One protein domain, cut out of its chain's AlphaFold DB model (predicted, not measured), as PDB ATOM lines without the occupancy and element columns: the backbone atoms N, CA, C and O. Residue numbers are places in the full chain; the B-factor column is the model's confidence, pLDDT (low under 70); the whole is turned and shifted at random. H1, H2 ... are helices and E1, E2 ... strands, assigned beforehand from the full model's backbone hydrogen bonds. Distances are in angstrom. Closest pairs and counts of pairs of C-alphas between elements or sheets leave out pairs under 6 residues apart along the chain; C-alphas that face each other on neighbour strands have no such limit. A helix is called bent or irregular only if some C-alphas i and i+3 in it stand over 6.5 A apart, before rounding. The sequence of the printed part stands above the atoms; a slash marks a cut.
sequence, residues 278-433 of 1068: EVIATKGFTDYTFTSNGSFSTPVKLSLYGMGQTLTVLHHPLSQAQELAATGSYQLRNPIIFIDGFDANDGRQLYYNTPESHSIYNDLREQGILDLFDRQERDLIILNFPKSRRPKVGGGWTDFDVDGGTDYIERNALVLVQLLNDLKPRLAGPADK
ATOM      1  N   GLU A 278      23.008 102.240 130.587       90.81
ATOM      2  CA  GLU A 278      21.635 101.850 130.249       90.81
ATOM      3  C   GLU A 278      21.063 102.798 129.193       90.81
ATOM      4  O   GLU A 278      21.228 104.013 129.287       90.81
ATOM      5  N   VAL A 279      20.345 102.245 128.216       94.38
ATOM      6  CA  VAL A 279      19.684 103.009 127.154       94.38
ATOM      7  C   VAL A 279      18.196 102.693 127.184       94.38
ATOM      8  O   VAL A 279      17.805 101.545 126.977       94.38
ATOM      9  N   ILE A 280      17.344 103.694 127.406       96.00
ATOM     10  CA  ILE A 280      15.882 103.544 127.354       96.00
ATOM     11  C   ILE A 280      15.350 104.325 126.162       96.00
ATOM     12  O   ILE A 280      15.521 105.538 126.086       96.00
ATOM     13  N   ALA A 281      14.652 103.647 125.253       96.88
ATOM     14  CA  ALA A 281      14.065 104.293 124.088       96.88
ATOM     15  C   ALA A 281      13.085 105.407 124.495       96.88
ATOM     16  O   ALA A 281      12.228 105.210 125.352       96.88
ATOM     17  N   THR A 282      13.141 106.556 123.823       94.44
ATOM     18  CA  THR A 282      12.184 107.664 124.033       94.44
ATOM     19  C   THR A 282      10.894 107.510 123.229       94.44
ATOM     20  O   THR A 282       9.906 108.206 123.476       94.44
ATOM     21  N   LYS A 283      10.870 106.586 122.263       94.56
ATOM     22  CA  LYS A 283       9.681 106.217 121.487       94.56
ATOM     23  C   LYS A 283       9.209 104.830 121.916       94.56
ATOM     24  O   LYS A 283      10.010 103.910 122.065       94.56
ATOM     25  N   GLY A 284       7.902 104.698 122.134       93.31
ATOM     26  CA  GLY A 284       7.279 103.428 122.494       93.31
ATOM     27  C   GLY A 284       6.886 102.602 121.271       93.31
ATOM     28  O   GLY A 284       6.694 103.138 120.179       93.31
ATOM     29  N   PHE A 285       6.716 101.301 121.478       95.25
ATOM     30  CA  PHE A 285       6.177 100.364 120.497       95.25
ATOM     31  C   PHE A 285       4.980  99.618 121.091       95.25
ATOM     32  O   PHE A 285       5.014  99.214 122.256       95.25
ATOM     33  N   THR A 286       3.933  99.436 120.286       92.75
ATOM     34  CA  THR A 286       2.716  98.717 120.674       92.75
ATOM     35  C   THR A 286       2.722  97.307 120.104       92.75
ATOM     36  O   THR A 286       2.859  97.125 118.897       92.75
ATOM     37  N   ASP A 287       2.490  96.324 120.969       89.50
ATOM     38  CA  ASP A 287       2.485  94.906 120.612       89.50
ATOM     39  C   ASP A 287       1.481  94.561 119.506       89.50
ATOM     40  O   ASP A 287       0.398  95.149 119.376       89.50
ATOM     41  N   TYR A 288       1.810  93.524 118.738       84.75
ATOM     42  CA  TYR A 288       0.884  92.940 117.773       84.75
ATOM     43  C   TYR A 288      -0.294  92.250 118.479       84.75
ATOM     44  O   TYR A 288      -0.143  91.620 119.525       84.75
ATOM     45  N   THR A 289      -1.489  92.309 117.886       65.00
ATOM     46  CA  THR A 289      -2.639  91.512 118.352       65.00
ATOM     47  C   THR A 289      -2.452  90.041 117.999       65.00
ATOM     48  O   THR A 289      -2.325  89.707 116.822       65.00
ATOM     49  N   PHE A 290      -2.555  89.159 118.996       56.94
ATOM     50  CA  PHE A 290      -2.616  87.714 118.793       56.94
ATOM     51  C   PHE A 290      -3.983  87.167 119.216       56.94
ATOM     52  O   PHE A 290      -4.357  87.249 120.384       56.94
ATOM     53  N   THR A 291      -4.730  86.592 118.274       46.38
ATOM     54  CA  THR A 291      -5.903  85.760 118.566       46.38
ATOM     55  C   THR A 291      -5.501  84.303 118.379       46.38
ATOM     56  O   THR A 291      -5.456  83.814 117.249       46.38
ATOM     57  N   SER A 292      -5.185  83.589 119.460       41.81
ATOM     58  CA  SER A 292      -5.171  82.127 119.399       41.81
ATOM     59  C   SER A 292      -6.606  81.641 119.240       41.81
ATOM     60  O   SER A 292      -7.479  82.041 120.011       41.81
ATOM     61  N   ASN A 293      -6.854  80.770 118.262       36.47
ATOM     62  CA  ASN A 293      -8.115  80.044 118.153       36.47
ATOM     63  C   ASN A 293      -8.402  79.313 119.476       36.47
ATOM     64  O   ASN A 293      -7.799  78.282 119.758       36.47
ATOM     65  N   GLY A 294      -9.323  79.866 120.266       37.47
ATOM     66  CA  GLY A 294      -9.845  79.263 121.488       37.47
ATOM     67  C   GLY A 294      -9.167  79.744 122.773       37.47
ATOM     68  O   GLY A 294      -8.151  79.207 123.195       37.47
ATOM     69  N   SER A 295      -9.832  80.684 123.449       36.16
ATOM     70  CA  SER A 295      -9.662  81.028 124.868       36.16
ATOM     71  C   SER A 295      -8.442  81.876 125.257       36.16
ATOM     72  O   SER A 295      -7.521  81.408 125.920       36.16
ATOM     73  N   PHE A 296      -8.501  83.173 124.934       38.59
ATOM     74  CA  PHE A 296      -8.144  84.219 125.900       38.59
ATOM     75  C   PHE A 296      -9.131  85.389 125.834       38.59
ATOM     76  O   PHE A 296      -9.516  85.831 124.751       38.59
ATOM     77  N   SER A 297      -9.544  85.875 127.006       37.44
ATOM     78  CA  SER A 297     -10.217  87.161 127.189       37.44
ATOM     79  C   SER A 297      -9.326  88.286 126.645       37.44
ATOM     80  O   SER A 297      -8.176  88.393 127.055       37.44
ATOM     81  N   THR A 298      -9.855  89.065 125.690       36.00
ATOM     82  CA  THR A 298      -9.335  90.335 125.128       36.00
ATOM     83  C   THR A 298      -7.809  90.545 125.213       36.00
ATOM     84  O   THR A 298      -7.326  90.955 126.271       36.00
ATOM     85  N   PRO A 299      -7.030  90.355 124.126       47.19
ATOM     86  CA  PRO A 299      -5.594  90.621 124.161       47.19
ATOM     87  C   PRO A 299      -5.343  92.107 124.452       47.19
ATOM     88  O   PRO A 299      -5.651  92.973 123.633       47.19
ATOM     89  N   VAL A 300      -4.793  92.407 125.631       54.00
ATOM     90  CA  VAL A 300      -4.346  93.758 125.983       54.00
ATOM     91  C   VAL A 300      -3.051  94.017 125.223       54.00
ATOM     92  O   VAL A 300      -2.011  93.457 125.559       54.00
ATOM     93  N   LYS A 301      -3.113  94.852 124.182       73.38
ATOM     94  CA  LYS A 301      -1.912  95.407 123.550       73.38
ATOM     95  C   LYS A 301      -1.165  96.243 124.581       73.38
ATOM     96  O   LYS A 301      -1.722  97.212 125.097       73.38
ATOM     97  N   LEU A 302       0.084  95.896 124.863       82.50
ATOM     98  CA  LEU A 302       0.942  96.722 125.698       82.50
ATOM     99  C   LEU A 302       1.742  97.666 124.810       82.50
ATOM    100  O   LEU A 302       2.256  97.278 123.765       82.50
ATOM    101  N   SER A 303       1.804  98.926 125.224       90.69
ATOM    102  CA  SER A 303       2.684  99.918 124.614       90.69
ATOM    103  C   SER A 303       3.837 100.152 125.572       90.69
ATOM    104  O   SER A 303       3.622 100.650 126.679       90.69
ATOM    105  N   LEU A 304       5.038  99.738 125.177       92.88
ATOM    106  CA  LEU A 304       6.226  99.710 126.032       92.88
ATOM    107  C   LEU A 304       7.389 100.442 125.360       92.88
ATOM    108  O   LEU A 304       7.490 100.470 124.131       92.88
ATOM    109  N   TYR A 305       8.284 100.997 126.168       96.31
ATOM    110  CA  TYR A 305       9.580 101.490 125.703       96.31
ATOM    111  C   TYR A 305      10.598 100.347 125.668       96.31
ATOM    112  O   TYR A 305      10.591  99.469 126.535       96.31
ATOM    113  N   GLY A 306      11.462 100.344 124.651       94.94
ATOM    114  CA  GLY A 306      12.609  99.440 124.587       94.94
ATOM    115  C   GLY A 306      13.689  99.827 125.594       94.94
ATOM    116  O   GLY A 306      13.767 100.984 126.008       94.94
ATOM    117  N   MET A 307      14.528  98.866 125.969       94.38
ATOM    118  CA  MET A 307      15.656  99.090 126.871       94.38
ATOM    119  C   MET A 307      16.854  98.230 126.446       94.38
ATOM    120  O   MET A 307      16.670  97.070 126.079       94.38
ATOM    121  N   GLY A 308      18.055  98.803 126.505       93.75
ATOM    122  CA  GLY A 308      19.332  98.173 126.172       93.75
ATOM    123  C   GLY A 308      20.420  98.497 127.191       93.75
ATOM    124  O   GLY A 308      20.229  99.324 128.087       93.75
ATOM    125  N   GLN A 309      21.562  97.833 127.048       91.19
ATOM    126  CA  GLN A 309      22.776  98.071 127.823       91.19
ATOM    127  C   GLN A 309      23.980  98.137 126.897       91.19
ATOM    128  O   GLN A 309      24.042  97.378 125.930       91.19
ATOM    129  N   THR A 310      24.940  99.008 127.195       91.38
ATOM    130  CA  THR A 310      26.141  99.152 126.376       91.38
ATOM    131  C   THR A 310      27.434  98.952 127.147       91.38
ATOM    132  O   THR A 310      27.521  99.220 128.346       91.38
ATOM    133  N   LEU A 311      28.453  98.485 126.427       86.56
ATOM    134  CA  LEU A 311      29.851  98.473 126.848       86.56
ATOM    135  C   LEU A 311      30.672  99.242 125.815       86.56
ATOM    136  O   LEU A 311      30.589  98.933 124.627       86.56
ATOM    137  N   THR A 312      31.480 100.203 126.262       88.19
ATOM    138  CA  THR A 312      32.423 100.914 125.391       88.19
ATOM    139  C   THR A 312      33.843 100.387 125.598       88.19
ATOM    140  O   THR A 312      34.301 100.218 126.728       88.19
ATOM    141  N   VAL A 313      34.546 100.136 124.497       85.50
ATOM    142  CA  VAL A 313      35.947  99.712 124.449       85.50
ATOM    143  C   VAL A 313      36.705 100.710 123.579       85.50
ATOM    144  O   VAL A 313      36.388 100.892 122.404       85.50
ATOM    145  N   LEU A 314      37.680 101.401 124.167       86.69
ATOM    146  CA  LEU A 314      38.430 102.448 123.474       86.69
ATOM    147  C   LEU A 314      39.642 101.837 122.779       86.69
ATOM    148  O   LEU A 314      40.586 101.406 123.437       86.69
ATOM    149  N   HIS A 315      39.632 101.836 121.452       83.62
ATOM    150  CA  HIS A 315      40.730 101.326 120.626       83.62
ATOM    151  C   HIS A 315      41.583 102.468 120.065       83.62
ATOM    152  O   HIS A 315      42.762 102.279 119.780       83.62
ATOM    153  N   HIS A 316      41.020 103.674 119.946       87.62
ATOM    154  CA  HIS A 316      41.738 104.817 119.405       87.62
ATOM    155  C   HIS A 316      42.690 105.427 120.460       87.62
ATOM    156  O   HIS A 316      42.225 105.843 121.529       87.62
ATOM    157  N   PRO A 317      43.997 105.609 120.169       86.25
ATOM    158  CA  PRO A 317      44.981 106.091 121.149       86.25
ATOM    159  C   PRO A 317      44.623 107.434 121.806       86.25
ATOM    160  O   PRO A 317      44.779 107.603 123.012       86.25
ATOM    161  N   LEU A 318      44.095 108.395 121.036       89.62
ATOM    162  CA  LEU A 318      43.629 109.680 121.585       89.62
ATOM    163  C   LEU A 318      42.420 109.546 122.522       89.62
ATOM    164  O   LEU A 318      42.360 110.258 123.522       89.62
ATOM    165  N   SER A 319      41.470 108.656 122.224       89.50
ATOM    166  CA  SER A 319      40.310 108.409 123.088       89.50
ATOM    167  C   SER A 319      40.759 107.777 124.409       89.50
ATOM    168  O   SER A 319      40.352 108.229 125.477       89.50
ATOM    169  N   GLN A 320      41.687 106.815 124.347       85.12
ATOM    170  CA  GLN A 320      42.317 106.220 125.531       85.12
ATOM    171  C   GLN A 320      43.080 107.260 126.360       85.12
ATOM    172  O   GLN A 320      42.929 107.307 127.578       85.12
ATOM    173  N   ALA A 321      43.875 108.122 125.721       87.00
ATOM    174  CA  ALA A 321      44.623 109.167 126.415       87.00
ATOM    175  C   ALA A 321      43.700 110.158 127.148       87.00
ATOM    176  O   ALA A 321      44.021 110.577 128.259       87.00
ATOM    177  N   GLN A 322      42.549 110.505 126.558       88.88
ATOM    178  CA  GLN A 322      41.532 111.345 127.203       88.88
ATOM    179  C   GLN A 322      40.904 110.643 128.419       88.88
ATOM    180  O   GLN A 322      40.841 111.235 129.495       88.88
ATOM    181  N   GLU A 323      40.516 109.372 128.282       85.44
ATOM    182  CA  GLU A 323      39.963 108.575 129.390       85.44
ATOM    183  C   GLU A 323      40.956 108.422 130.553       85.44
ATOM    184  O   GLU A 323      40.579 108.546 131.719       85.44
ATOM    185  N   LEU A 324      42.240 108.206 130.245       82.62
ATOM    186  CA  LEU A 324      43.316 108.117 131.237       82.62
ATOM    187  C   LEU A 324      43.594 109.457 131.932       82.62
ATOM    188  O   LEU A 324      43.980 109.466 133.100       82.62
ATOM    189  N   ALA A 325      43.425 110.579 131.227       85.50
ATOM    190  CA  ALA A 325      43.619 111.911 131.794       85.50
ATOM    191  C   ALA A 325      42.485 112.295 132.760       85.50
ATOM    192  O   ALA A 325      42.749 112.882 133.812       85.50
ATOM    193  N   ALA A 326      41.238 111.964 132.417       82.69
ATOM    194  CA  ALA A 326      40.081 112.093 133.295       82.69
ATOM    195  C   ALA A 326      38.979 111.104 132.877       82.69
ATOM    196  O   ALA A 326      38.435 111.202 131.775       82.69
ATOM    197  N   THR A 327      38.616 110.191 133.780       81.06
ATOM    198  CA  THR A 327      37.586 109.167 133.545       81.06
ATOM    199  C   THR A 327      36.266 109.790 133.085       81.06
ATOM    200  O   THR A 327      35.746 110.707 133.722       81.06
ATOM    201  N   GLY A 328      35.720 109.284 131.981       78.19
ATOM    202  CA  GLY A 328      34.497 109.760 131.339       78.19
ATOM    203  C   GLY A 328      34.669 110.983 130.429       78.19
ATOM    204  O   GLY A 328      33.675 111.454 129.882       78.19
ATOM    205  N   SER A 329      35.887 111.514 130.248       83.88
ATOM    206  CA  SER A 329      36.136 112.731 129.445       83.88
ATOM    207  C   SER A 329      36.474 112.477 127.969       83.88
ATOM    208  O   SER A 329      36.755 113.418 127.221       83.88
ATOM    209  N   TYR A 330      36.462 111.218 127.533       88.56
ATOM    210  CA  TYR A 330      36.822 110.847 126.170       88.56
ATOM    211  C   TYR A 330      35.769 111.242 125.134       88.56
ATOM    212  O   TYR A 330      34.566 111.300 125.393       88.56
ATOM    213  N   GLN A 331      36.249 111.445 123.913       93.25
ATOM    214  CA  GLN A 331      35.423 111.546 122.718       93.25
ATOM    215  C   GLN A 331      35.608 110.303 121.853       93.25
ATOM    216  O   GLN A 331      36.716 109.786 121.738       93.25
ATOM    217  N   LEU A 332      34.530 109.852 121.221       93.50
ATOM    218  CA  LEU A 332      34.518 108.707 120.322       93.50
ATOM    219  C   LEU A 332      35.136 109.070 118.975       93.50
ATOM    220  O   LEU A 332      34.742 110.063 118.353       93.50
ATOM    221  N   ARG A 333      36.055 108.226 118.503       91.19
ATOM    222  CA  ARG A 333      36.709 108.355 117.197       91.19
ATOM    223  C   ARG A 333      36.496 107.098 116.378       91.19
ATOM    224  O   ARG A 333      36.661 105.981 116.864       91.19
ATOM    225  N   ASN A 334      36.091 107.307 115.127       88.12
ATOM    226  CA  ASN A 334      35.714 106.244 114.199       88.12
ATOM    227  C   ASN A 334      34.829 105.157 114.844       88.12
ATOM    228  O   ASN A 334      35.113 103.973 114.652       88.12
ATOM    229  N   PRO A 335      33.766 105.500 115.596       94.69
ATOM    230  CA  PRO A 335      33.085 104.519 116.427       94.69
ATOM    231  C   PRO A 335      32.389 103.418 115.618       94.69
ATOM    232  O   PRO A 335      31.722 103.688 114.612       94.69
ATOM    233  N   ILE A 336      32.515 102.181 116.091       96.31
ATOM    234  CA  ILE A 336      31.766 101.006 115.642       96.31
ATOM    235  C   ILE A 336      30.731 100.672 116.704       96.31
ATOM    236  O   ILE A 336      31.063 100.544 117.875       96.31
ATOM    237  N   ILE A 337      29.485 100.474 116.293       98.00
ATOM    238  CA  ILE A 337      28.430  99.928 117.140       98.00
ATOM    239  C   ILE A 337      28.185  98.486 116.700       98.00
ATOM    240  O   ILE A 337      27.679  98.247 115.601       98.00
ATOM    241  N   PHE A 338      28.547  97.533 117.552       97.38
ATOM    242  CA  PHE A 338      28.227  96.121 117.390       97.38
ATOM    243  C   PHE A 338      26.979  95.798 118.208       97.38
ATOM    244  O   PHE A 338      26.934  96.049 119.411       97.38
ATOM    245  N   ILE A 339      25.944  95.279 117.559       97.56
ATOM    246  CA  ILE A 339      24.633  95.088 118.186       97.56
ATOM    247  C   ILE A 339      24.393  93.596 118.384       97.56
ATOM    248  O   ILE A 339      24.553  92.823 117.444       97.56
ATOM    249  N   ASP A 340      23.976  93.191 119.579       94.38
ATOM    250  CA  ASP A 340      23.654  91.796 119.841       94.38
ATOM    251  C   ASP A 340      22.392  91.339 119.092       94.38
ATOM    252  O   ASP A 340      21.443  92.099 118.864       94.38
ATOM    253  N   GLY A 341      22.422  90.078 118.675       92.44
ATOM    254  CA  GLY A 341      21.368  89.403 117.936       92.44
ATOM    255  C   GLY A 341      20.334  88.737 118.842       92.44
ATOM    256  O   GLY A 341      19.942  89.258 119.882       92.44
ATOM    257  N   PHE A 342      19.839  87.580 118.398       92.81
ATOM    258  CA  PHE A 342      18.889  86.786 119.169       92.81
ATOM    259  C   PHE A 342      19.589  86.171 120.387       92.81
ATOM    260  O   PHE A 342      20.536  85.404 120.226       92.81
ATOM    261  N   ASP A 343      19.119  86.482 121.593       87.69
ATOM    262  CA  ASP A 343      19.741  86.026 122.837       87.69
ATOM    263  C   ASP A 343      18.696  85.684 123.908       87.69
ATOM    264  O   ASP A 343      18.313  86.497 124.749       87.69
ATOM    265  N   ALA A 344      18.178  84.456 123.850       80.38
ATOM    266  CA  ALA A 344      17.163  84.003 124.795       80.38
ATOM    267  C   ALA A 344      17.698  83.978 126.231       80.38
ATOM    268  O   ALA A 344      18.704  83.332 126.526       80.38
ATOM    269  N   ASN A 345      16.943  84.605 127.134       74.06
ATOM    270  CA  ASN A 345      17.242  84.799 128.547       74.06
ATOM    271  C   ASN A 345      18.434  85.697 128.868       74.06
ATOM    272  O   ASN A 345      18.908  85.619 130.005       74.06
ATOM    273  N   ASP A 346      18.875  86.556 127.943       75.00
ATOM    274  CA  ASP A 346      20.092  87.364 128.137       75.00
ATOM    275  C   ASP A 346      21.278  86.442 128.513       75.00
ATOM    276  O   ASP A 346      21.991  86.638 129.503       75.00
ATOM    277  N   GLY A 347      21.379  85.320 127.789       69.19
ATOM    278  CA  GLY A 347      22.359  84.267 128.023       69.19
ATOM    279  C   GLY A 347      23.785  84.736 127.738       69.19
ATOM    280  O   GLY A 347      24.706  84.356 128.470       69.19
ATOM    281  N   ARG A 348      23.957  85.597 126.729       73.31
ATOM    282  CA  ARG A 348      25.220  86.238 126.355       73.31
ATOM    283  C   ARG A 348      25.272  87.641 126.959       73.31
ATOM    284  O   ARG A 348      24.680  88.608 126.490       73.31
ATOM    285  N   GLN A 349      26.034  87.765 128.041       76.88
ATOM    286  CA  GLN A 349      26.278  89.061 128.679       76.88
ATOM    287  C   GLN A 349      27.293  89.890 127.870       76.88
ATOM    288  O   GLN A 349      28.017  89.362 127.025       76.88
ATOM    289  N   LEU A 350      27.394  91.190 128.165       76.06
ATOM    290  CA  LEU A 350      28.335  92.103 127.497       76.06
ATOM    291  C   LEU A 350      29.808  91.687 127.664       76.06
ATOM    292  O   LEU A 350      30.570  91.739 126.701       76.06
ATOM    293  N   TYR A 351      30.214  91.276 128.872       64.62
ATOM    294  CA  TYR A 351      31.605  90.930 129.181       64.62
ATOM    295  C   TYR A 351      31.731  89.991 130.389       64.62
ATOM    296  O   TYR A 351      31.054  90.176 131.402       64.62
ATOM    297  N   TYR A 352      32.669  89.041 130.308       56.22
ATOM    298  CA  TYR A 352      33.155  88.249 131.440       56.22
ATOM    299  C   TYR A 352      34.686  88.249 131.492       56.22
ATOM    300  O   TYR A 352      35.349  88.021 130.484       56.22
ATOM    301  N   ASN A 353      35.255  88.380 132.693       49.41
ATOM    302  CA  ASN A 353      36.708  88.355 132.917       49.41
ATOM    303  C   ASN A 353      37.301  86.925 132.981       49.41
ATOM    304  O   ASN A 353      38.261  86.673 133.705       49.41
ATOM    305  N   THR A 354      36.706  85.952 132.283       40.81
ATOM    306  CA  THR A 354      37.205  84.565 132.229       40.81
ATOM    307  C   THR A 354      37.219  84.050 130.794       40.81
ATOM    308  O   THR A 354      36.183  84.179 130.137       40.81
ATOM    309  N   PRO A 355      38.298  83.380 130.346       37.91
ATOM    310  CA  PRO A 355      38.371  82.754 129.021       37.91
ATOM    311  C   PRO A 355      37.284  81.701 128.754       37.91
ATOM    312  O   PRO A 355      37.021  81.380 127.610       37.91
ATOM    313  N   GLU A 356      36.663  81.159 129.805       40.50
ATOM    314  CA  GLU A 356      35.696  80.051 129.730       40.50
ATOM    315  C   GLU A 356      34.223  80.512 129.738       40.50
ATOM    316  O   GLU A 356      33.318  79.680 129.815       40.50
ATOM    317  N   SER A 357      33.953  81.827 129.713       49.88
ATOM    318  CA  SER A 357      32.583  82.367 129.743       49.88
ATOM    319  C   SER A 357      32.222  83.081 128.438       49.88
ATOM    320  O   SER A 357      32.860  84.071 128.074       49.88
ATOM    321  N   HIS A 358      31.141  82.631 127.795       63.59
ATOM    322  CA  HIS A 358      30.571  83.234 126.585       63.59
ATOM    323  C   HIS A 358      29.997  84.629 126.878       63.59
ATOM    324  O   HIS A 358      29.007  84.769 127.597       63.59
ATOM    325  N   SER A 359      30.640  85.666 126.347       75.31
ATOM    326  CA  SER A 359      30.135  87.045 126.326       75.31
ATOM    327  C   SER A 359      30.343  87.612 124.938       75.31
ATOM    328  O   SER A 359      31.268  87.190 124.250       75.31
ATOM    329  N   ILE A 360      29.562  88.624 124.572       83.62
ATOM    330  CA  ILE A 360      29.660  89.254 123.250       83.62
ATOM    331  C   ILE A 360      31.098  89.727 122.981       83.62
ATOM    332  O   ILE A 360      31.635  89.506 121.901       83.62
ATOM    333  N   TYR A 361      31.762  90.312 123.982       82.50
ATOM    334  CA  TYR A 361      33.169  90.701 123.868       82.50
ATOM    335  C   TYR A 361      34.112  89.512 123.604       82.50
ATOM    336  O   TYR A 361      35.001  89.608 122.760       82.50
ATOM    337  N   ASN A 362      33.937  88.390 124.311       75.81
ATOM    338  CA  ASN A 362      34.782  87.208 124.117       75.81
ATOM    339  C   ASN A 362      34.531  86.546 122.759       75.81
ATOM    340  O   ASN A 362      35.500  86.162 122.113       75.81
ATOM    341  N   ASP A 363      33.281  86.502 122.297       81.44
ATOM    342  CA  ASP A 363      32.928  85.960 120.982       81.44
ATOM    343  C   ASP A 363      33.606  86.783 119.868       81.44
ATOM    344  O   ASP A 363      34.265  86.230 118.988       81.44
ATOM    345  N   LEU A 364      33.556  88.120 119.959       83.31
ATOM    346  CA  LEU A 364      34.260  89.015 119.029       83.31
ATOM    347  C   LEU A 364      35.780  88.793 119.030       83.31
ATOM    348  O   LEU A 364      36.430  88.922 117.988       83.31
ATOM    349  N   ARG A 365      36.356  88.497 120.200       80.50
ATOM    350  CA  ARG A 365      37.787  88.209 120.360       80.50
ATOM    351  C   ARG A 365      38.155  86.882 119.705       80.50
ATOM    352  O   ARG A 365      39.140  86.810 118.981       80.50
ATOM    353  N   GLU A 366      37.374  85.840 119.964       78.12
ATOM    354  CA  GLU A 366      37.612  84.479 119.470       78.12
ATOM    355  C   GLU A 366      37.434  84.375 117.954       78.12
ATOM    356  O   GLU A 366      38.182  83.654 117.299       78.12
ATOM    357  N   GLN A 367      36.531  85.172 117.384       77.81
ATOM    358  CA  GLN A 367      36.321  85.282 115.938       77.81
ATOM    359  C   GLN A 367      37.345  86.194 115.233       77.81
ATOM    360  O   GLN A 367      37.262  86.393 114.023       77.81
ATOM    361  N   GLY A 368      38.294  86.794 115.965       76.31
ATOM    362  CA  GLY A 368      39.296  87.708 115.406       76.31
ATOM    363  C   GLY A 368      38.736  89.056 114.927       76.31
ATOM    364  O   GLY A 368      39.434  89.796 114.234       76.31
ATOM    365  N   ILE A 369      37.493  89.397 115.285       84.38
ATOM    366  CA  ILE A 369      36.843  90.659 114.905       84.38
ATOM    367  C   ILE A 369      37.394  91.825 115.739       84.38
ATOM    368  O   ILE A 369      37.626  92.900 115.187       84.38
ATOM    369  N   LEU A 370      37.664  91.623 117.039       81.31
ATOM    370  CA  LEU A 370      38.281  92.672 117.871       81.31
ATOM    371  C   LEU A 370      39.648  93.107 117.333       81.31
ATOM    372  O   LEU A 370      39.910  94.306 117.258       81.31
ATOM    373  N   ASP A 371      40.468  92.160 116.868       76.25
ATOM    374  CA  ASP A 371      41.780  92.449 116.278       76.25
ATOM    375  C   ASP A 371      41.680  93.391 115.064       76.25
ATOM    376  O   ASP A 371      42.599  94.171 114.802       76.25
ATOM    377  N   LEU A 372      40.577  93.332 114.304       78.38
ATOM    378  CA  LEU A 372      40.332  94.256 113.195       78.38
ATOM    379  C   LEU A 372      40.080  95.676 113.704       78.38
ATOM    380  O   LEU A 372      40.614  96.627 113.135       78.38
ATOM    381  N   PHE A 373      39.293  95.819 114.772       84.50
ATOM    382  CA  PHE A 373      38.968  97.119 115.361       84.50
ATOM    383  C   PHE A 373      40.193  97.759 116.015       84.50
ATOM    384  O   PHE A 373      40.419  98.954 115.830       84.50
ATOM    385  N   ASP A 374      41.018  96.950 116.687       74.88
ATOM    386  CA  ASP A 374      42.308  97.357 117.247       74.88
ATOM    387  C   ASP A 374      43.245  97.898 116.163       74.88
ATOM    388  O   ASP A 374      43.715  99.032 116.248       74.88
ATOM    389  N   ARG A 375      43.486  97.123 115.096       75.81
ATOM    390  CA  ARG A 375      44.395  97.523 114.002       75.81
ATOM    391  C   ARG A 375      43.927  98.760 113.242       75.81
ATOM    392  O   ARG A 375      44.740  99.414 112.597       75.81
ATOM    393  N   GLN A 376      42.627  99.033 113.263       79.56
ATOM    394  CA  GLN A 376      42.021 100.181 112.596       79.56
ATOM    395  C   GLN A 376      41.740 101.346 113.559       79.56
ATOM    396  O   GLN A 376      41.161 102.343 113.130       79.56
ATOM    397  N   GLU A 377      42.143 101.229 114.831       85.62
ATOM    398  CA  GLU A 377      41.982 102.253 115.870       85.62
ATOM    399  C   GLU A 377      40.528 102.746 115.996       85.62
ATOM    400  O   GLU A 377      40.250 103.948 116.037       85.62
ATOM    401  N   ARG A 378      39.566 101.814 116.006       86.50
ATOM    402  CA  ARG A 378      38.129 102.128 115.980       86.50
ATOM    403  C   ARG A 378      37.466 101.860 117.322       86.50
ATOM    404  O   ARG A 378      37.325 100.706 117.710       86.50
ATOM    405  N   ASP A 379      37.015 102.913 118.005       91.81
ATOM    406  CA  ASP A 379      36.332 102.775 119.298       91.81
ATOM    407  C   ASP A 379      35.062 101.916 119.154       91.81
ATOM    408  O   ASP A 379      34.220 102.171 118.294       91.81
ATOM    409  N   LEU A 380      34.909 100.890 119.988       92.69
ATOM    410  CA  LEU A 380      33.821  99.917 119.914       92.69
ATOM    411  C   LEU A 380      32.763 100.215 120.978       92.69
ATOM    412  O   LEU A 380      33.072 100.398 122.151       92.69
ATOM    413  N   ILE A 381      31.499 100.182 120.575       94.69
ATOM    414  CA  ILE A 381      30.331 100.177 121.445       94.69
ATOM    415  C   ILE A 381      29.580  98.873 121.189       94.69
ATOM    416  O   ILE A 381      29.117  98.628 120.078       94.69
ATOM    417  N   ILE A 382      29.436  98.040 122.212       93.75
ATOM    418  CA  ILE A 382      28.628  96.821 122.159       93.75
ATOM    419  C   ILE A 382      27.253  97.141 122.745       93.75
ATOM    420  O   ILE A 382      27.196  97.658 123.854       93.75
ATOM    421  N   LEU A 383      26.165  96.841 122.033       96.12
ATOM    422  CA  LEU A 383      24.782  97.008 122.501       96.12
ATOM    423  C   LEU A 383      24.132  95.638 122.754       96.12
ATOM    424  O   LEU A 383      23.918  94.891 121.806       96.12
ATOM    425  N   ASN A 384      23.765  95.349 124.003       94.19
ATOM    426  CA  ASN A 384      22.975  94.181 124.418       94.19
ATOM    427  C   ASN A 384      21.524  94.590 124.770       94.19
ATOM    428  O   ASN A 384      21.253  95.736 125.143       94.19
ATOM    429  N   PHE A 385      20.589  93.644 124.698       93.62
ATOM    430  CA  PHE A 385      19.180  93.793 125.052       93.62
ATOM    431  C   PHE A 385      18.819  92.918 126.266       93.62
ATOM    432  O   PHE A 385      18.373  91.781 126.111       93.62
ATOM    433  N   PRO A 386      18.919  93.438 127.499       87.12
ATOM    434  CA  PRO A 386      18.781  92.614 128.694       87.12
ATOM    435  C   PRO A 386      17.333  92.190 128.978       87.12
ATOM    436  O   PRO A 386      16.366  92.897 128.649       87.12
ATOM    437  N   LYS A 387      17.180  91.085 129.719       83.19
ATOM    438  CA  LYS A 387      15.905  90.665 130.328       83.19
ATOM    439  C   LYS A 387      15.614  91.504 131.576       83.19
ATOM    440  O   LYS A 387      16.219  91.305 132.630       83.19
ATOM    441  N   SER A 388      14.683  92.451 131.467       81.38
ATOM    442  CA  SER A 388      14.287  93.338 132.570       81.38
ATOM    443  C   SER A 388      12.871  93.888 132.390       81.38
ATOM    444  O   SER A 388      12.234  93.720 131.349       81.38
ATOM    445  N   ARG A 389      12.351  94.567 133.414       83.75
ATOM    446  CA  ARG A 389      11.100  95.327 133.297       83.75
ATOM    447  C   ARG A 389      11.212  96.409 132.238       83.75
ATOM    448  O   ARG A 389      12.287  96.952 132.001       83.75
ATOM    449  N   ARG A 390      10.073  96.750 131.643       86.81
ATOM    450  CA  ARG A 390       9.975  97.814 130.646       86.81
ATOM    451  C   ARG A 390       9.134  98.969 131.177       86.81
ATOM    452  O   ARG A 390       8.128  98.720 131.851       86.81
ATOM    453  N   PRO A 391       9.498 100.221 130.871       91.88
ATOM    454  CA  PRO A 391       8.622 101.344 131.138       91.88
ATOM    455  C   PRO A 391       7.400 101.270 130.211       91.88
ATOM    456  O   PRO A 391       7.510 100.938 129.026       91.88
ATOM    457  N   LYS A 392       6.216 101.563 130.754       91.81
ATOM    458  CA  LYS A 392       4.957 101.612 130.000       91.81
ATOM    459  C   LYS A 392       4.790 102.991 129.363       91.81
ATOM    460  O   LYS A 392       5.035 104.014 130.005       91.81
ATOM    461  N   VAL A 393       4.307 103.033 128.124       90.44
ATOM    462  CA  VAL A 393       3.839 104.283 127.512       90.44
ATOM    463  C   VAL A 393       2.635 104.774 128.318       90.44
ATOM    464  O   VAL A 393       1.682 104.024 128.525       90.44
ATOM    465  N   GLY A 394       2.691 106.015 128.804       87.19
ATOM    466  CA  GLY A 394       1.694 106.568 129.733       87.19
ATOM    467  C   GLY A 394       2.063 106.464 131.221       87.19
ATOM    468  O   GLY A 394       1.303 106.943 132.056       87.19
ATOM    469  N   GLY A 395       3.235 105.910 131.556       89.81
ATOM    470  CA  GLY A 395       3.806 105.931 132.905       89.81
ATOM    471  C   GLY A 395       3.776 104.586 133.636       89.81
ATOM    472  O   GLY A 395       2.940 103.717 133.385       89.81
ATOM    473  N   GLY A 396       4.712 104.421 134.575       89.94
ATOM    474  CA  GLY A 396       4.902 103.189 135.342       89.94
ATOM    475  C   GLY A 396       5.741 102.130 134.616       89.94
ATOM    476  O   GLY A 396       6.275 102.356 133.532       89.94
ATOM    477  N   TRP A 397       5.852 100.956 135.235       87.75
ATOM    478  CA  TRP A 397       6.657  99.831 134.750       87.75
ATOM    479  C   TRP A 397       5.800  98.581 134.563       87.75
ATOM    480  O   TRP A 397       4.718  98.457 135.148       87.75
ATOM    481  N   THR A 398       6.257  97.650 133.732       79.94
ATOM    482  CA  THR A 398       5.698  96.298 133.687       79.94
ATOM    483  C   THR A 398       5.904  95.595 135.021       79.94
ATOM    484  O   THR A 398       6.951  95.701 135.658       79.94
ATOM    485  N   ASP A 399       4.904  94.815 135.418       73.19
ATOM    486  CA  ASP A 399       5.010  93.930 136.575       73.19
ATOM    487  C   ASP A 399       5.682  92.607 136.185       73.19
ATOM    488  O   ASP A 399       5.654  91.653 136.931       73.19
ATOM    489  N   PHE A 400       6.273  92.490 135.005       72.12
ATOM    490  CA  PHE A 400       6.981  91.297 134.559       72.12
ATOM    491  C   PHE A 400       8.188  91.716 133.726       72.12
ATOM    492  O   PHE A 400       8.222  92.827 133.189       72.12
ATOM    493  N   ASP A 401       9.178  90.835 133.642       75.62
ATOM    494  CA  ASP A 401      10.348  91.068 132.803       75.62
ATOM    495  C   ASP A 401       9.994  90.801 131.340       75.62
ATOM    496  O   ASP A 401       9.317  89.823 131.016       75.62
ATOM    497  N   VAL A 402      10.484  91.665 130.462       83.88
ATOM    498  CA  VAL A 402      10.535  91.419 129.028       83.88
ATOM    499  C   VAL A 402      11.961  91.016 128.693       83.88
ATOM    500  O   VAL A 402      12.913  91.689 129.088       83.88
ATOM    501  N   ASP A 403      12.102  89.904 127.986       85.88
ATOM    502  CA  ASP A 403      13.388  89.442 127.486       85.88
ATOM    503  C   ASP A 403      13.779  90.241 126.239       85.88
ATOM    504  O   ASP A 403      13.134  90.112 125.203       85.88
ATOM    505  N   GLY A 404      14.781  91.116 126.363       89.50
ATOM    506  CA  GLY A 404      15.201  92.016 125.289       89.50
ATOM    507  C   GLY A 404      15.808  91.287 124.098       89.50
ATOM    508  O   GLY A 404      15.491  91.632 122.961       89.50
ATOM    509  N   GLY A 405      16.597  90.241 124.346       88.38
ATOM    510  CA  GLY A 405      17.244  89.439 123.306       88.38
ATOM    511  C   GLY A 405      16.261  88.631 122.456       88.38
ATOM    512  O   GLY A 405      16.654  88.047 121.449       88.38
ATOM    513  N   THR A 406      14.974  88.602 122.819       90.06
ATOM    514  CA  THR A 406      13.917  87.922 122.054       90.06
ATOM    515  C   THR A 406      12.644  88.766 121.873       90.06
ATOM    516  O   THR A 406      11.601  88.262 121.442       90.06
ATOM    517  N   ASP A 407      12.724  90.066 122.170       93.88
ATOM    518  CA  ASP A 407      11.617  91.024 122.081       93.88
ATOM    519  C   ASP A 407      11.266  91.393 120.627       93.88
ATOM    520  O   ASP A 407      11.910  90.966 119.669       93.88
ATOM    521  N   TYR A 408      10.229  92.210 120.445       96.75
ATOM    522  CA  TYR A 408       9.893  92.783 119.145       96.75
ATOM    523  C   TYR A 408      11.086  93.534 118.547       96.75
ATOM    524  O   TYR A 408      11.617  94.474 119.149       96.75
ATOM    525  N   ILE A 409      11.452  93.165 117.320       98.44
ATOM    526  CA  ILE A 409      12.604  93.733 116.612       98.44
ATOM    527  C   ILE A 409      12.459  95.252 116.448       98.44
ATOM    528  O   ILE A 409      13.436  95.984 116.601       98.44
ATOM    529  N   GLU A 410      11.248  95.760 116.213       98.19
ATOM    530  CA  GLU A 410      10.985  97.199 116.112       98.19
ATOM    531  C   GLU A 410      11.169  97.922 117.446       98.19
ATOM    532  O   GLU A 410      11.630  99.062 117.462       98.19
ATOM    533  N   ARG A 411      10.839  97.279 118.575       97.50
ATOM    534  CA  ARG A 411      11.059  97.875 119.897       97.50
ATOM    535  C   ARG A 411      12.553  97.974 120.194       97.50
ATOM    536  O   ARG A 411      13.002  99.021 120.653       97.50
ATOM    537  N   ASN A 412      13.319  96.933 119.870       98.44
ATOM    538  CA  ASN A 412      14.779  96.962 119.971       98.44
ATOM    539  C   ASN A 412      15.398  97.988 119.010       98.44
ATOM    540  O   ASN A 412      16.346  98.682 119.371       98.44
ATOM    541  N   ALA A 413      14.826  98.171 117.818       98.69
ATOM    542  CA  ALA A 413      15.282  99.190 116.875       98.69
ATOM    543  C   ALA A 413      15.158 100.612 117.453       98.69
ATOM    544  O   ALA A 413      16.041 101.439 117.243       98.69
ATOM    545  N   LEU A 414      14.115 100.891 118.242       98.50
ATOM    546  CA  LEU A 414      13.959 102.182 118.924       98.50
ATOM    547  C   LEU A 414      15.002 102.421 120.025       98.50
ATOM    548  O   LEU A 414      15.311 103.574 120.320       98.50
ATOM    549  N   VAL A 415      15.581 101.361 120.595       98.62
ATOM    550  CA  VAL A 415      16.736 101.481 121.498       98.62
ATOM    551  C   VAL A 415      17.966 101.927 120.717       98.62
ATOM    552  O   VAL A 415      18.659 102.828 121.172       98.62
ATOM    553  N   LEU A 416      18.213 101.374 119.523       98.75
ATOM    554  CA  LEU A 416      19.326 101.822 118.678       98.75
ATOM    555  C   LEU A 416      19.160 103.286 118.245       98.75
ATOM    556  O   LEU A 416      20.132 104.037 118.264       98.75
ATOM    557  N   VAL A 417      17.936 103.710 117.901       98.69
ATOM    558  CA  VAL A 417      17.638 105.127 117.619       98.69
ATOM    559  C   VAL A 417      18.033 106.004 118.804       98.69
ATOM    560  O   VAL A 417      18.653 107.051 118.613       98.69
ATOM    561  N   GLN A 418      17.691 105.589 120.026       98.44
ATOM    562  CA  GLN A 418      18.064 106.347 121.213       98.44
ATOM    563  C   GLN A 418      19.577 106.330 121.449       98.44
ATOM    564  O   GLN A 418      20.154 107.395 121.634       98.44
ATOM    565  N   LEU A 419      20.223 105.165 121.350       98.44
ATOM    566  CA  LEU A 419      21.670 105.042 121.514       98.44
ATOM    567  C   LEU A 419      22.419 105.984 120.568       98.44
ATOM    568  O   LEU A 419      23.318 106.699 120.994       98.44
ATOM    569  N   LEU A 420      22.038 106.032 119.289       98.38
ATOM    570  CA  LEU A 420      22.660 106.950 118.333       98.38
ATOM    571  C   LEU A 420      22.527 108.406 118.793       98.38
ATOM    572  O   LEU A 420      23.490 109.161 118.708       98.38
ATOM    573  N   ASN A 421      21.368 108.804 119.320       97.69
ATOM    574  CA  ASN A 421      21.164 110.151 119.849       97.69
ATOM    575  C   ASN A 421      21.984 110.441 121.113       97.69
ATOM    576  O   ASN A 421      22.501 111.550 121.236       97.69
ATOM    577  N   ASP A 422      22.174 109.452 121.985       95.62
ATOM    578  CA  ASP A 422      23.009 109.579 123.185       95.62
ATOM    579  C   ASP A 422      24.508 109.655 122.836       95.62
ATOM    580  O   ASP A 422      25.282 110.333 123.515       95.62
ATOM    581  N   LEU A 423      24.935 108.997 121.750       95.62
ATOM    582  CA  LEU A 423      26.337 108.953 121.323       95.62
ATOM    583  C   LEU A 423      26.759 110.119 120.424       95.62
ATOM    584  O   LEU A 423      27.931 110.490 120.445       95.62
ATOM    585  N   LYS A 424      25.857 110.718 119.633       95.75
ATOM    586  CA  LYS A 424      26.192 111.843 118.731       95.75
ATOM    587  C   LYS A 424      26.976 112.975 119.416       95.75
ATOM    588  O   LYS A 424      27.962 113.409 118.823       95.75
ATOM    589  N   PRO A 425      26.613 113.444 120.631       93.75
ATOM    590  CA  PRO A 425      27.356 114.503 121.319       93.75
ATOM    591  C   PRO A 425      28.761 114.083 121.773       93.75
ATOM    592  O   PRO A 425      29.572 114.946 122.094       93.75
ATOM    593  N   ARG A 426      29.052 112.776 121.816       92.69
ATOM    594  CA  ARG A 426      30.351 112.212 122.220       92.69
ATOM    595  C   ARG A 426      31.319 112.057 121.048       92.69
ATOM    596  O   ARG A 426      32.468 111.704 121.280       92.69
ATOM    597  N   LEU A 427      30.888 112.287 119.806       95.31
ATOM    598  CA  LEU A 427      31.763 112.229 118.630       95.31
ATOM    599  C   LEU A 427      32.836 113.326 118.698       95.31
ATOM    600  O   LEU A 427      32.533 114.468 119.046       95.31
ATOM    601  N   ALA A 428      34.083 112.991 118.359       92.38
ATOM    602  CA  ALA A 428      35.204 113.930 118.443       92.38
ATOM    603  C   ALA A 428      35.083 115.099 117.452       92.38
ATOM    604  O   ALA A 428      35.526 116.210 117.751       92.38
ATOM    605  N   GLY A 429      34.466 114.869 116.291       86.12
ATOM    606  CA  GLY A 429      34.294 115.871 115.250       86.12
ATOM    607  C   GLY A 429      32.916 115.869 114.574       86.12
ATOM    608  O   GLY A 429      32.191 114.871 114.546       86.12
ATOM    609  N   PRO A 430      32.542 116.993 113.936       78.38
ATOM    610  CA  PRO A 430      31.295 117.097 113.183       78.38
ATOM    611  C   PRO A 430      31.290 116.235 111.911       78.38
ATOM    612  O   PRO A 430      30.211 115.957 111.399       78.38
ATOM    613  N   ALA A 431      32.451 115.797 111.415       80.19
ATOM    614  CA  ALA A 431      32.564 114.895 110.269       80.19
ATOM    615  C   ALA A 431      32.515 113.403 110.652       80.19
ATOM    616  O   ALA A 431      32.301 112.568 109.772       80.19
ATOM    617  N   ASP A 432      32.678 113.068 111.938       87.31
ATOM    618  CA  ASP A 432      32.704 111.678 112.392       87.31
ATOM    619  C   ASP A 432      31.327 111.031 112.254       87.31
ATOM    620  O   ASP A 432      30.287 111.628 112.565       87.31
ATOM    621  N   LYS A 433      31.334 109.779 111.800       92.19
ATOM    622  CA  LYS A 433      30.141 108.962 111.593       92.19
ATOM    623  C   LYS A 433      30.320 107.585 112.220       92.19
ATOM    624  O   LYS A 433      31.428 107.059 112.292       92.19
TER     625      LYS A 433
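This is residues 278 to 433 of the 1068 residues of a protein of Hymenobacter elongatus (UniProt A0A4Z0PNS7). A strongly twisted sheet of four strands curls like part of a barrel round the long helix H4, and a small hairpin of E5 and E6 sits next to it. At one end of the long axis residues 292 to 297 stick out, in the loop between E1 and E2; at the other end lies H1, while H2 and H3 only graze the sheet. The printed part has 156 residues with four named helices and six named strands, in the order E1 E2 H1 E3 H2 H3 E4 E5 E6 H4. The large sheet runs E1 E2 E4 E3, mixed, and the class is mixed, helices and strands. The whole is only just loose, close to compact, with a radius of gyration of the C-alphas of 18.3 A and spans of 60 by 37 by 23 A.

Start with the hairpin of E1, residues 278 to 286, and E2, residues 303 to 313: they are antiparallel at 152 degrees, with N 279 and O 308 at 2.9 A. E1 bends by 71 degrees at residue 283. E4, residues 380 to 384, is antiparallel to E2 at 146 degrees; look at N 311 and O 382, 3.0 A. E3, residues 336 to 339, is parallel to E4 at 16 degrees, with N 381 and O 336 at 2.8 A. E3, H2 with residues 360 to 366, H3 with residues 369 to 375, and E4 form a strand-helix-strand unit, two parallel neighbour strands with helices between, its crossover right-handed. H2 and H3 are close but not clearly touching, with the C-alphas of Leu 364 and Leu 370 closest at 5.6 A. E4 runs on at 83 degrees into E5, residues 387 to 391, which forms a hairpin with E6, residues 397 to 403; N 402 and O 388 are 2.8 A apart. E5 touches E2, closest at the C-alphas of Tyr 305 and Pro 391, 5.5 A. The sheet curls round H4, residues 409 to 426, which touches E1, closest at the C-alphas of Ala 281 and Val 415, 4.7 A. H1, residues 317 to 325, is not on the sheet. In H1, H2 and H3 every O i to N i+4 pair is within hydrogen-bond range; in H4, 12 of 14 are.

Find C-alpha 278 at (21.635, 101.850, 130.249), where E1 begins. E2 covers 33.3 A to C-alpha 313 at (35.947, 99.712, 124.449). H4 covers 26.2 A and ends at C-alpha 426, (30.351, 112.212, 122.220); it is irregular, but only just: C-alphas 422 and 425 are 6.8 A apart.

The C-alphas farthest apart are those of Gly 294 and Ala 325, 63.5 A. The printed part has no cut; the links E1 to E2 and E3 to H2 are long. Residues 289 to 300, 347 and 351 to 358 have pLDDT under 70.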